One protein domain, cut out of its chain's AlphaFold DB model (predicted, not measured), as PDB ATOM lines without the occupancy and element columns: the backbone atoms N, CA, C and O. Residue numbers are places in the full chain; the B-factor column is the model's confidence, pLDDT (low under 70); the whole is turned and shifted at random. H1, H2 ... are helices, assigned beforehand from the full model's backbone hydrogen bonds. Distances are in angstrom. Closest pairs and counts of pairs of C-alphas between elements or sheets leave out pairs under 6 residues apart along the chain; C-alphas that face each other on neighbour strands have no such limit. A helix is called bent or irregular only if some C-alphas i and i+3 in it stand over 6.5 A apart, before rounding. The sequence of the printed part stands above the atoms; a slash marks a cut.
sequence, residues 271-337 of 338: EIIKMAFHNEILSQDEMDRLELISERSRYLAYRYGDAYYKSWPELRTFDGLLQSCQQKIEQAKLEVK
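AT A GLANCE: This is residues 271 to 337 of the 338 residues of an uncharacterized protein of Pseudomonas sp. K1S02-6 (UniProt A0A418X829). One long helix, H5, makes the longest axis, and the shorter helices line one side of it: the helical hairpin of H1 and H2, then H3 crossing near the first part of H5. Small H4 sits at the turn where the chain folds back into H5, and the contacts with H5 are few. The printed part has 67 residues with five named helices, H1 to H5 in order, and no named strand; the class is all helix. It is compact, with a radius of gyration of the C-alphas of 12.3 A, and elongated, spanning 38 by 22 by 17 A.

HOW THE PARTS SIT: H5, residues 313 to 335, has a kink of 26 degrees near residue 320 and is only just irregular, with C-alphas 317 and 320 6.6 A apart. With residues 315 to 322 alone it touches H3, residues 295 to 304, about perpendicular at 90 degrees; the closest C-alphas, of Ala 301 and Asp 319, are 7.0 A apart. H2, residues 284 to 291, is close to H5 but not clearly touching, Glu 286 to Leu 321 being the closest C-alphas at 7.4 A. H1, residues 271 to 278, touches H2 at a shallow tilt of 12 degrees, opposite ways, with C-alphas 277 and 287 closest at 6.6 A. H4, residues 306 to 309, and H3 only just touch, only at the corner, with 3 pairs of C-alphas within 8 A; the closest, of Ala 301 and Tyr 308, are 6.0 A apart. Every O i to N i+4 pair is within hydrogen-bond range in H1, H2 and H3, and 15 of 19 in H5; H4 is too short for such a pair.

IN THESE COORDINATES: H5 is 34.7 A long, from C-alpha 313 at (-15.167, 43.393, 13.687) to C-alpha 335 at (7.164, 45.833, 40.180). H3 measures 14.4 A, H1 and H2 10.5 A each, and H4 5.1 A. H1 begins with C-alpha 271 at (-3.260, 30.253, 32.581).

THE WHOLE: The farthest C-alphas, of Ser 311 and Lys 337, are 39.4 A apart. The printed part has no cut, and the four links are tight. Mean pLDDT of the printed part is 70.6; residues 293 to 297, 299 to 322 and 336 to 337 are under 70.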
ATOM      1  N   GLU A 271      -4.054  30.355  31.353       71.81
ATOM      2  CA  GLU A 271      -3.260  30.253  32.581       71.81
ATOM      3  C   GLU A 271      -2.755  31.622  33.058       71.81
ATOM      4  O   GLU A 271      -2.916  31.974  34.227       71.81
ATOM      5  N   ILE A 272      -2.208  32.434  32.148       71.06
ATOM      6  CA  ILE A 272      -1.738  33.793  32.449       71.06
ATOM      7  C   ILE A 272      -2.902  34.677  32.903       71.06
ATOM      8  O   ILE A 272      -2.739  35.469  33.830       71.06
ATOM      9  N   ILE A 273      -4.070  34.535  32.275       76.75
ATOM     10  CA  ILE A 273      -5.269  35.311  32.608       76.75
ATOM     11  C   ILE A 273      -5.784  34.934  34.001       76.75
ATOM     12  O   ILE A 273      -5.979  35.817  34.835       76.75
ATOM     13  N   LYS A 274      -5.900  33.633  34.299       81.69
ATOM     14  CA  LYS A 274      -6.292  33.137  35.630       81.69
ATOM     15  C   LYS A 274      -5.317  33.581  36.714       81.69
ATOM     16  O   LYS A 274      -5.739  34.034  37.772       81.69
ATOM     17  N   MET A 275      -4.015  33.491  36.452       75.75
ATOM     18  CA  MET A 275      -2.989  33.940  37.392       75.75
ATOM     19  C   MET A 275      -3.060  35.455  37.629       75.75
ATOM     20  O   MET A 275      -2.949  35.907  38.765       75.75
ATOM     21  N   ALA A 276      -3.272  36.249  36.577       75.06
ATOM     22  CA  ALA A 276      -3.410  37.696  36.699       75.06
ATOM     23  C   ALA A 276      -4.673  38.098  37.480       75.06
ATOM     24  O   ALA A 276      -4.621  39.028  38.279       75.06
ATOM     25  N   PHE A 277      -5.776  37.369  37.308       85.56
ATOM     26  CA  PHE A 277      -6.983  37.544  38.113       85.56
ATOM     27  C   PHE A 277      -6.753  37.185  39.590       85.56
ATOM     28  O   PHE A 277      -7.063  37.982  40.470       85.56
ATOM     29  N   HIS A 278      -6.130  36.036  39.877       84.94
ATOM     30  CA  HIS A 278      -5.800  35.634  41.250       84.94
ATOM     31  C   HIS A 278      -4.870  36.615  41.972       84.94
ATOM     32  O   HIS A 278      -4.962  36.754  43.187       84.94
ATOM     33  N   ASN A 279      -3.999  37.294  41.227       79.06
ATOM     34  CA  ASN A 279      -3.095  38.311  41.756       79.06
ATOM     35  C   ASN A 279      -3.720  39.718  41.788       79.06
ATOM     36  O   ASN A 279      -2.985  40.692  41.927       79.06
ATOM     37  N   GLU A 280      -5.040  39.838  41.607       85.19
ATOM     38  CA  GLU A 280      -5.792  41.104  41.618       85.19
ATOM     39  C   GLU A 280      -5.333  42.126  40.554       85.19
ATOM     40  O   GLU A 280      -5.651  43.313  40.620       85.19
ATOM     41  N   ILE A 281      -4.610  41.670  39.524       82.94
ATOM     42  CA  ILE A 281      -4.160  42.498  38.394       82.94
ATOM     43  C   ILE A 281      -5.329  42.753  37.433       82.94
ATOM     44  O   ILE A 281      -5.432  43.825  36.831       82.94
ATOM     45  N   LEU A 282      -6.206  41.757  37.275       81.25
ATOM     46  CA  LEU A 282      -7.427  41.842  36.477       81.25
ATOM     47  C   LEU A 282      -8.651  41.884  37.391       81.25
ATOM     48  O   LEU A 282      -8.728  41.147  38.371       81.25
ATOM     49  N   SER A 283      -9.627  42.717  37.041       86.69
ATOM     50  CA  SER A 283     -10.939  42.721  37.695       86.69
ATOM     51  C   SER A 283     -11.806  41.533  37.252       86.69
ATOM     52  O   SER A 283     -11.563  40.933  36.204       86.69
ATOM     53  N   GLN A 284     -12.854  41.215  38.025       88.00
ATOM     54  CA  GLN A 284     -13.825  40.168  37.669       88.00
ATOM     55  C   GLN A 284     -14.484  40.432  36.303       88.00
ATOM     56  O   GLN A 284     -14.590  39.513  35.503       88.00
ATOM     57  N   ASP A 285     -14.849  41.684  35.995       87.62
ATOM     58  CA  ASP A 285     -15.428  42.049  34.688       87.62
ATOM     59  C   ASP A 285     -14.452  41.774  33.533       87.62
ATOM     60  O   ASP A 285     -14.835  41.254  32.487       87.62
ATOM     61  N   GLU A 286     -13.163  42.077  33.719       82.00
ATOM     62  CA  GLU A 286     -12.136  41.800  32.712       82.00
ATOM     63  C   GLU A 286     -11.924  40.294  32.528       82.00
ATOM     64  O   GLU A 286     -11.805  39.840  31.391       82.00
ATOM     65  N   MET A 287     -11.921  39.526  33.620       84.75
ATOM     66  CA  MET A 287     -11.833  38.066  33.595       84.75
ATOM     67  C   MET A 287     -13.008  37.457  32.824       84.75
ATOM     68  O   MET A 287     -12.789  36.755  31.837       84.75
ATOM     69  N   ASP A 288     -14.239  37.797  33.208       83.25
ATOM     70  CA  ASP A 288     -15.460  37.283  32.587       83.25
ATOM     71  C   ASP A 288     -15.475  37.605  31.085       83.25
ATOM     72  O   ASP A 288     -15.746  36.747  30.244       83.25
ATOM     73  N   ARG A 289     -15.091  38.832  30.707       79.81
ATOM     74  CA  ARG A 289     -15.015  39.250  29.299       79.81
ATOM     75  C   ARG A 289     -13.900  38.560  28.520       79.81
ATOM     76  O   ARG A 289     -14.062  38.355  27.318       79.81
ATOM     77  N   LEU A 290     -12.781  38.221  29.156       76.19
ATOM     78  CA  LEU A 290     -11.688  37.480  28.523       76.19
ATOM     79  C   LEU A 290     -12.019  35.996  28.348       76.19
ATOM     80  O   LEU A 290     -11.615  35.427  27.333       76.19
ATOM     81  N   GLU A 291     -12.764  35.389  29.275       78.56
ATOM     82  CA  GLU A 291     -13.251  34.005  29.167       78.56
ATOM     83  C   GLU A 291     -14.273  33.831  28.035       78.56
ATOM     84  O   GLU A 291     -14.318  32.778  27.396       78.56
ATOM     85  N   LEU A 292     -15.031  34.883  27.703       76.56
ATOM     86  CA  LEU A 292     -15.919  34.894  26.533       76.56
ATOM     87  C   LEU A 292     -15.163  34.811  25.195       76.56
ATOM     88  O   LEU A 292     -15.752  34.486  24.162       76.56
ATOM     89  N   ILE A 293     -13.862  35.102  25.189       69.75
ATOM     90  CA  ILE A 293     -13.018  35.022  24.002       69.75
ATOM     91  C   ILE A 293     -12.205  33.737  24.093       69.75
ATOM     92  O   ILE A 293     -11.369  33.603  24.976       69.75
ATOM     93  N   SER A 294     -12.364  32.818  23.139       67.38
ATOM     94  CA  SER A 294     -11.487  31.637  23.098       67.38
ATOM     95  C   SER A 294     -10.004  32.040  23.086       67.38
ATOM     96  O   SER A 294      -9.632  33.028  22.443       67.38
ATOM     97  N   GLU A 295      -9.139  31.250  23.725       68.00
ATOM     98  CA  GLU A 295      -7.684  31.466  23.714       68.00
ATOM     99  C   GLU A 295      -7.135  31.665  22.289       68.00
ATOM    100  O   GLU A 295      -6.330  32.562  22.023       68.00
ATOM    101  N   ARG A 296      -7.693  30.912  21.336       65.50
ATOM    102  CA  ARG A 296      -7.481  31.061  19.892       65.50
ATOM    103  C   ARG A 296      -7.725  32.488  19.389       65.50
ATOM    104  O   ARG A 296      -6.919  33.024  18.631       65.50
ATOM    105  N   SER A 297      -8.848  33.095  19.749       65.31
ATOM    106  CA  SER A 297      -9.208  34.436  19.280       65.31
ATOM    107  C   SER A 297      -8.304  35.505  19.892       65.31
ATOM    108  O   SER A 297      -7.941  36.453  19.194       65.31
ATOM    109  N   ARG A 298      -7.868  35.321  21.146       73.25
ATOM    110  CA  ARG A 298      -6.890  36.205  21.804       73.25
ATOM    111  C   ARG A 298      -5.514  36.118  21.138       73.25
ATOM    112  O   ARG A 298      -4.879  37.147  20.909       73.25
ATOM    113  N   TYR A 299      -5.089  34.921  20.726       68.50
ATOM    114  CA  TYR A 299      -3.858  34.726  19.955       68.50
ATOM    115  C   TYR A 299      -3.857  35.473  18.619       68.50
ATOM    116  O   TYR A 299      -2.911  36.194  18.292       68.50
ATOM    117  N   LEU A 300      -4.913  35.278  17.828       61.75
ATOM    118  CA  LEU A 300      -4.993  35.832  16.479       61.75
ATOM    119  C   LEU A 300      -5.095  37.362  16.499       61.75
ATOM    120  O   LEU A 300      -4.459  38.018  15.673       61.75
ATOM    121  N   ALA A 301      -5.825  37.910  17.475       66.38
ATOM    122  CA  ALA A 301      -5.870  39.338  17.766       66.38
ATOM    123  C   ALA A 301      -4.468  39.904  18.034       66.38
ATOM    124  O   ALA A 301      -4.036  40.829  17.349       66.38
ATOM    125  N   TYR A 302      -3.713  39.281  18.945       66.38
ATOM    126  CA  TYR A 302      -2.352  39.703  19.278       66.38
ATOM    127  C   TYR A 302      -1.392  39.660  18.078       66.38
ATOM    128  O   TYR A 302      -0.587  40.568  17.879       66.38
ATOM    129  N   ARG A 303      -1.459  38.594  17.274       59.19
ATOM    130  CA  ARG A 303      -0.489  38.336  16.199       59.19
ATOM    131  C   ARG A 303      -0.736  39.159  14.936       59.19
ATOM    132  O   ARG A 303       0.222  39.562  14.282       59.19
ATOM    133  N   TYR A 304      -1.998  39.340  14.559       59.44
ATOM    134  CA  TYR A 304      -2.375  39.882  13.251       59.44
ATOM    135  C   TYR A 304      -3.057  41.257  13.331       59.44
ATOM    136  O   TYR A 304      -3.293  41.866  12.285       59.44
ATOM    137  N   GLY A 305      -3.355  41.753  14.540       63.78
ATOM    138  CA  GLY A 305      -3.866  43.103  14.793       63.78
ATOM    139  C   GLY A 305      -5.019  43.496  13.867       63.78
ATOM    140  O   GLY A 305      -5.986  42.752  13.689       63.78
ATOM    141  N   ASP A 306      -4.889  44.645  13.201       55.47
ATOM    142  CA  ASP A 306      -5.904  45.197  12.293       55.47
ATOM    143  C   ASP A 306      -6.338  44.259  11.156       55.47
ATOM    144  O   ASP A 306      -7.491  44.316  10.717       55.47
ATOM    145  N   ALA A 307      -5.466  43.365  10.679       53.44
ATOM    146  CA  ALA A 307      -5.832  42.395   9.646       53.44
ATOM    147  C   ALA A 307      -6.808  41.327  10.175       53.44
ATOM    148  O   ALA A 307      -7.663  40.840   9.432       53.44
ATOM    149  N   TYR A 308      -6.729  40.999  11.468       55.19
ATOM    150  CA  TYR A 308      -7.669  40.102  12.136       55.19
ATOM    151  C   TYR A 308      -9.031  40.769  12.355       55.19
ATOM    152  O   TYR A 308     -10.059  40.179  12.015       55.19
ATOM    153  N   TYR A 309      -9.041  42.025  12.812       56.31
ATOM    154  CA  TYR A 309     -10.275  42.779  13.076       56.31
ATOM    155  C   TYR A 309     -11.092  43.082  11.825       56.31
ATOM    156  O   TYR A 309     -12.316  43.132  11.896       56.31
ATOM    157  N   LYS A 310     -10.449  43.203  10.656       57.03
ATOM    158  CA  LYS A 310     -11.171  43.309   9.377       57.03
ATOM    159  C   LYS A 310     -12.048  42.091   9.080       57.03
ATOM    160  O   LYS A 310     -13.053  42.231   8.397       57.03
ATOM    161  N   SER A 311     -11.670  40.909   9.571       50.56
ATOM    162  CA  SER A 311     -12.450  39.677   9.386       50.56
ATOM    163  C   SER A 311     -13.440  39.395  10.518       50.56
ATOM    164  O   SER A 311     -14.347  38.597  10.323       50.56
ATOM    165  N   TRP A 312     -13.242  39.999  11.695       54.56
ATOM    166  CA  TRP A 312     -14.050  39.779  12.900       54.56
ATOM    167  C   TRP A 312     -14.218  41.106  13.658       54.56
ATOM    168  O   TRP A 312     -13.555  41.324  14.677       54.56
ATOM    169  N   PRO A 313     -15.065  42.028  13.160       59.38
ATOM    170  CA  PRO A 313     -15.167  43.393  13.687       59.38
ATOM    171  C   PRO A 313     -15.615  43.444  15.150       59.38
ATOM    172  O   PRO A 313     -15.214  44.333  15.895       59.38
ATOM    173  N   GLU A 314     -16.399  42.456  15.575       56.88
ATOM    174  CA  GLU A 314     -16.883  42.290  16.948       56.88
ATOM    175  C   GLU A 314     -15.728  42.128  17.944       56.88
ATOM    176  O   GLU A 314     -15.775  42.668  19.049       56.88
ATOM    177  N   LEU A 315     -14.631  41.487  17.519       56.06
ATOM    178  CA  LEU A 315     -13.437  41.290  18.341       56.06
ATOM    179  C   LEU A 315     -12.620  42.573  18.547       56.06
ATOM    180  O   LEU A 315     -11.781  42.626  19.444       56.06
ATOM    181  N   ARG A 316     -12.889  43.629  17.771       62.91
ATOM    182  CA  ARG A 316     -12.226  44.935  17.901       62.91
ATOM    183  C   ARG A 316     -12.551  45.616  19.230       62.91
ATOM    184  O   ARG A 316     -11.713  46.315  19.786       62.91
ATOM    185  N   THR A 317     -13.744  45.353  19.768       61.50
ATOM    186  CA  THR A 317     -14.159  45.814  21.106       61.50
ATOM    187  C   THR A 317     -13.323  45.203  22.231       61.50
ATOM    188  O   THR A 317     -13.221  45.785  23.310       61.50
ATOM    189  N   PHE A 318     -12.679  44.065  21.965       62.66
ATOM    190  CA  PHE A 318     -11.817  43.373  22.911       62.66
ATOM    191  C   PHE A 318     -10.331  43.685  22.708       62.66
ATOM    192  O   PHE A 318      -9.542  43.354  23.580       62.66
ATOM    193  N   ASP A 319      -9.921  44.354  21.623       64.88
ATOM    194  CA  ASP A 319      -8.514  44.737  21.411       64.88
ATOM    195  C   ASP A 319      -8.004  45.649  22.530       64.88
ATOM    196  O   ASP A 319      -6.991  45.371  23.165       64.88
ATOM    197  N   GLY A 320      -8.783  46.685  22.860       67.44
ATOM    198  CA  GLY A 320      -8.473  47.574  23.980       67.44
ATOM    199  C   GLY A 320      -8.385  46.826  25.313       67.44
ATOM    200  O   GLY A 320      -7.514  47.129  26.126       67.44
ATOM    201  N   LEU A 321      -9.225  45.802  25.509       69.56
ATOM    202  CA  LEU A 321      -9.186  44.940  26.690       69.56
ATOM    203  C   LEU A 321      -7.914  44.078  26.709       69.56
ATOM    204  O   LEU A 321      -7.207  44.068  27.711       69.56
ATOM    205  N   LEU A 322      -7.583  43.404  25.605       69.50
ATOM    206  CA  LEU A 322      -6.399  42.546  25.484       69.50
ATOM    207  C   LEU A 322      -5.103  43.353  25.658       69.50
ATOM    208  O   LEU A 322      -4.218  42.937  26.406       69.50
ATOM    209  N   GLN A 323      -5.006  44.528  25.030       71.12
ATOM    210  CA  GLN A 323      -3.858  45.425  25.166       71.12
ATOM    211  C   GLN A 323      -3.727  45.969  26.592       71.12
ATOM    212  O   GLN A 323      -2.626  45.953  27.144       71.12
ATOM    213  N   SER A 324      -4.835  46.399  27.206       76.12
ATOM    214  CA  SER A 324      -4.843  46.890  28.588       76.12
ATOM    215  C   SER A 324      -4.438  45.796  29.578       76.12
ATOM    216  O   SER A 324      -3.544  46.010  30.396       76.12
ATOM    217  N   CYS A 325      -5.003  44.592  29.455       72.56
ATOM    218  CA  CYS A 325      -4.654  43.450  30.301       72.56
ATOM    219  C   CYS A 325      -3.172  43.094  30.172       72.56
ATOM    220  O   CYS A 325      -2.481  42.888  31.169       72.56
ATOM    221  N   GLN A 326      -2.649  43.082  28.947       72.75
ATOM    222  CA  GLN A 326      -1.243  42.789  28.712       72.75
ATOM    223  C   GLN A 326      -0.319  43.863  29.303       72.75
ATOM    224  O   GLN A 326       0.727  43.526  29.852       72.75
ATOM    225  N   GLN A 327      -0.696  45.142  29.231       79.25
ATOM    226  CA  GLN A 327       0.051  46.228  29.873       79.25
ATOM    227  C   GLN A 327       0.061  46.091  31.398       79.25
ATOM    228  O   GLN A 327       1.135  46.178  31.990       79.25
ATOM    229  N   LYS A 328      -1.092  45.808  32.018       79.62
ATOM    230  CA  LYS A 328      -1.202  45.587  33.470       79.62
ATOM    231  C   LYS A 328      -0.326  44.421  33.935       79.62
ATOM    232  O   LYS A 328       0.420  44.547  34.902       79.62
ATOM    233  N   ILE A 329      -0.355  43.304  33.205       75.19
ATOM    234  CA  ILE A 329       0.457  42.119  33.513       75.19
ATOM    235  C   ILE A 329       1.959  42.415  33.376       75.19
ATOM    236  O   ILE A 329       2.751  41.972  34.205       75.19
ATOM    237  N   GLU A 330       2.381  43.153  32.347       77.00
ATOM    238  CA  GLU A 330       3.795  43.513  32.176       77.00
ATOM    239  C   GLU A 330       4.272  44.544  33.212       77.00
ATOM    240  O   GLU A 330       5.397  44.426  33.693       77.00
ATOM    241  N   GLN A 331       3.425  45.497  33.614       78.88
ATOM    242  CA  GLN A 331       3.725  46.425  34.711       78.88
ATOM    243  C   GLN A 331       3.906  45.682  36.041       78.88
ATOM    244  O   GLN A 331       4.936  45.851  36.691       78.88
ATOM    245  N   ALA A 332       2.995  44.768  36.385       74.19
ATOM    246  CA  ALA A 332       3.102  43.967  37.605       74.19
ATOM    247  C   ALA A 332       4.390  43.116  37.648       74.19
ATOM    248  O   ALA A 332       5.028  42.979  38.690       74.19
ATOM    249  N   LYS A 333       4.842  42.577  36.504       73.69
ATOM    250  CA  LYS A 333       6.122  41.843  36.415       73.69
ATOM    251  C   LYS A 333       7.350  42.719  36.676       73.69
ATOM    252  O   LYS A 333       8.384  42.187  37.083       73.69
ATOM    253  N   LEU A 334       7.277  44.015  36.372       73.50
ATOM    254  CA  LEU A 334       8.365  44.962  36.626       73.50
ATOM    255  C   LEU A 334       8.417  45.359  38.104       73.50
ATOM    256  O   LEU A 334       9.510  45.480  38.647       73.50
ATOM    257  N   GLU A 335       7.264  45.483  38.759       71.50
ATOM    258  CA  GLU A 335       7.164  45.833  40.180       71.50
ATOM    259  C   GLU A 335       7.665  44.716  41.107       71.50
ATOM    260  O   GLU A 335       8.330  45.006  42.088       71.50
ATOM    261  N   VAL A 336       7.464  43.439  40.759       62.59
ATOM    262  CA  VAL A 336       7.965  42.285  41.545       62.59
ATOM    263  C   VAL A 336       9.498  42.122  41.481       62.59
ATOM    264  O   VAL A 336      10.084  41.367  42.256       62.59
ATOM    265  N   LYS A 337      10.178  42.796  40.544       51.12
ATOM    266  CA  LYS A 337      11.648  42.754  40.411       51.12
ATOM    267  C   LYS A 337      12.379  43.819  41.236       51.12
ATOM    268  O   LYS A 337      13.613  43.812  41.232       51.12
TER     269      LYS A 337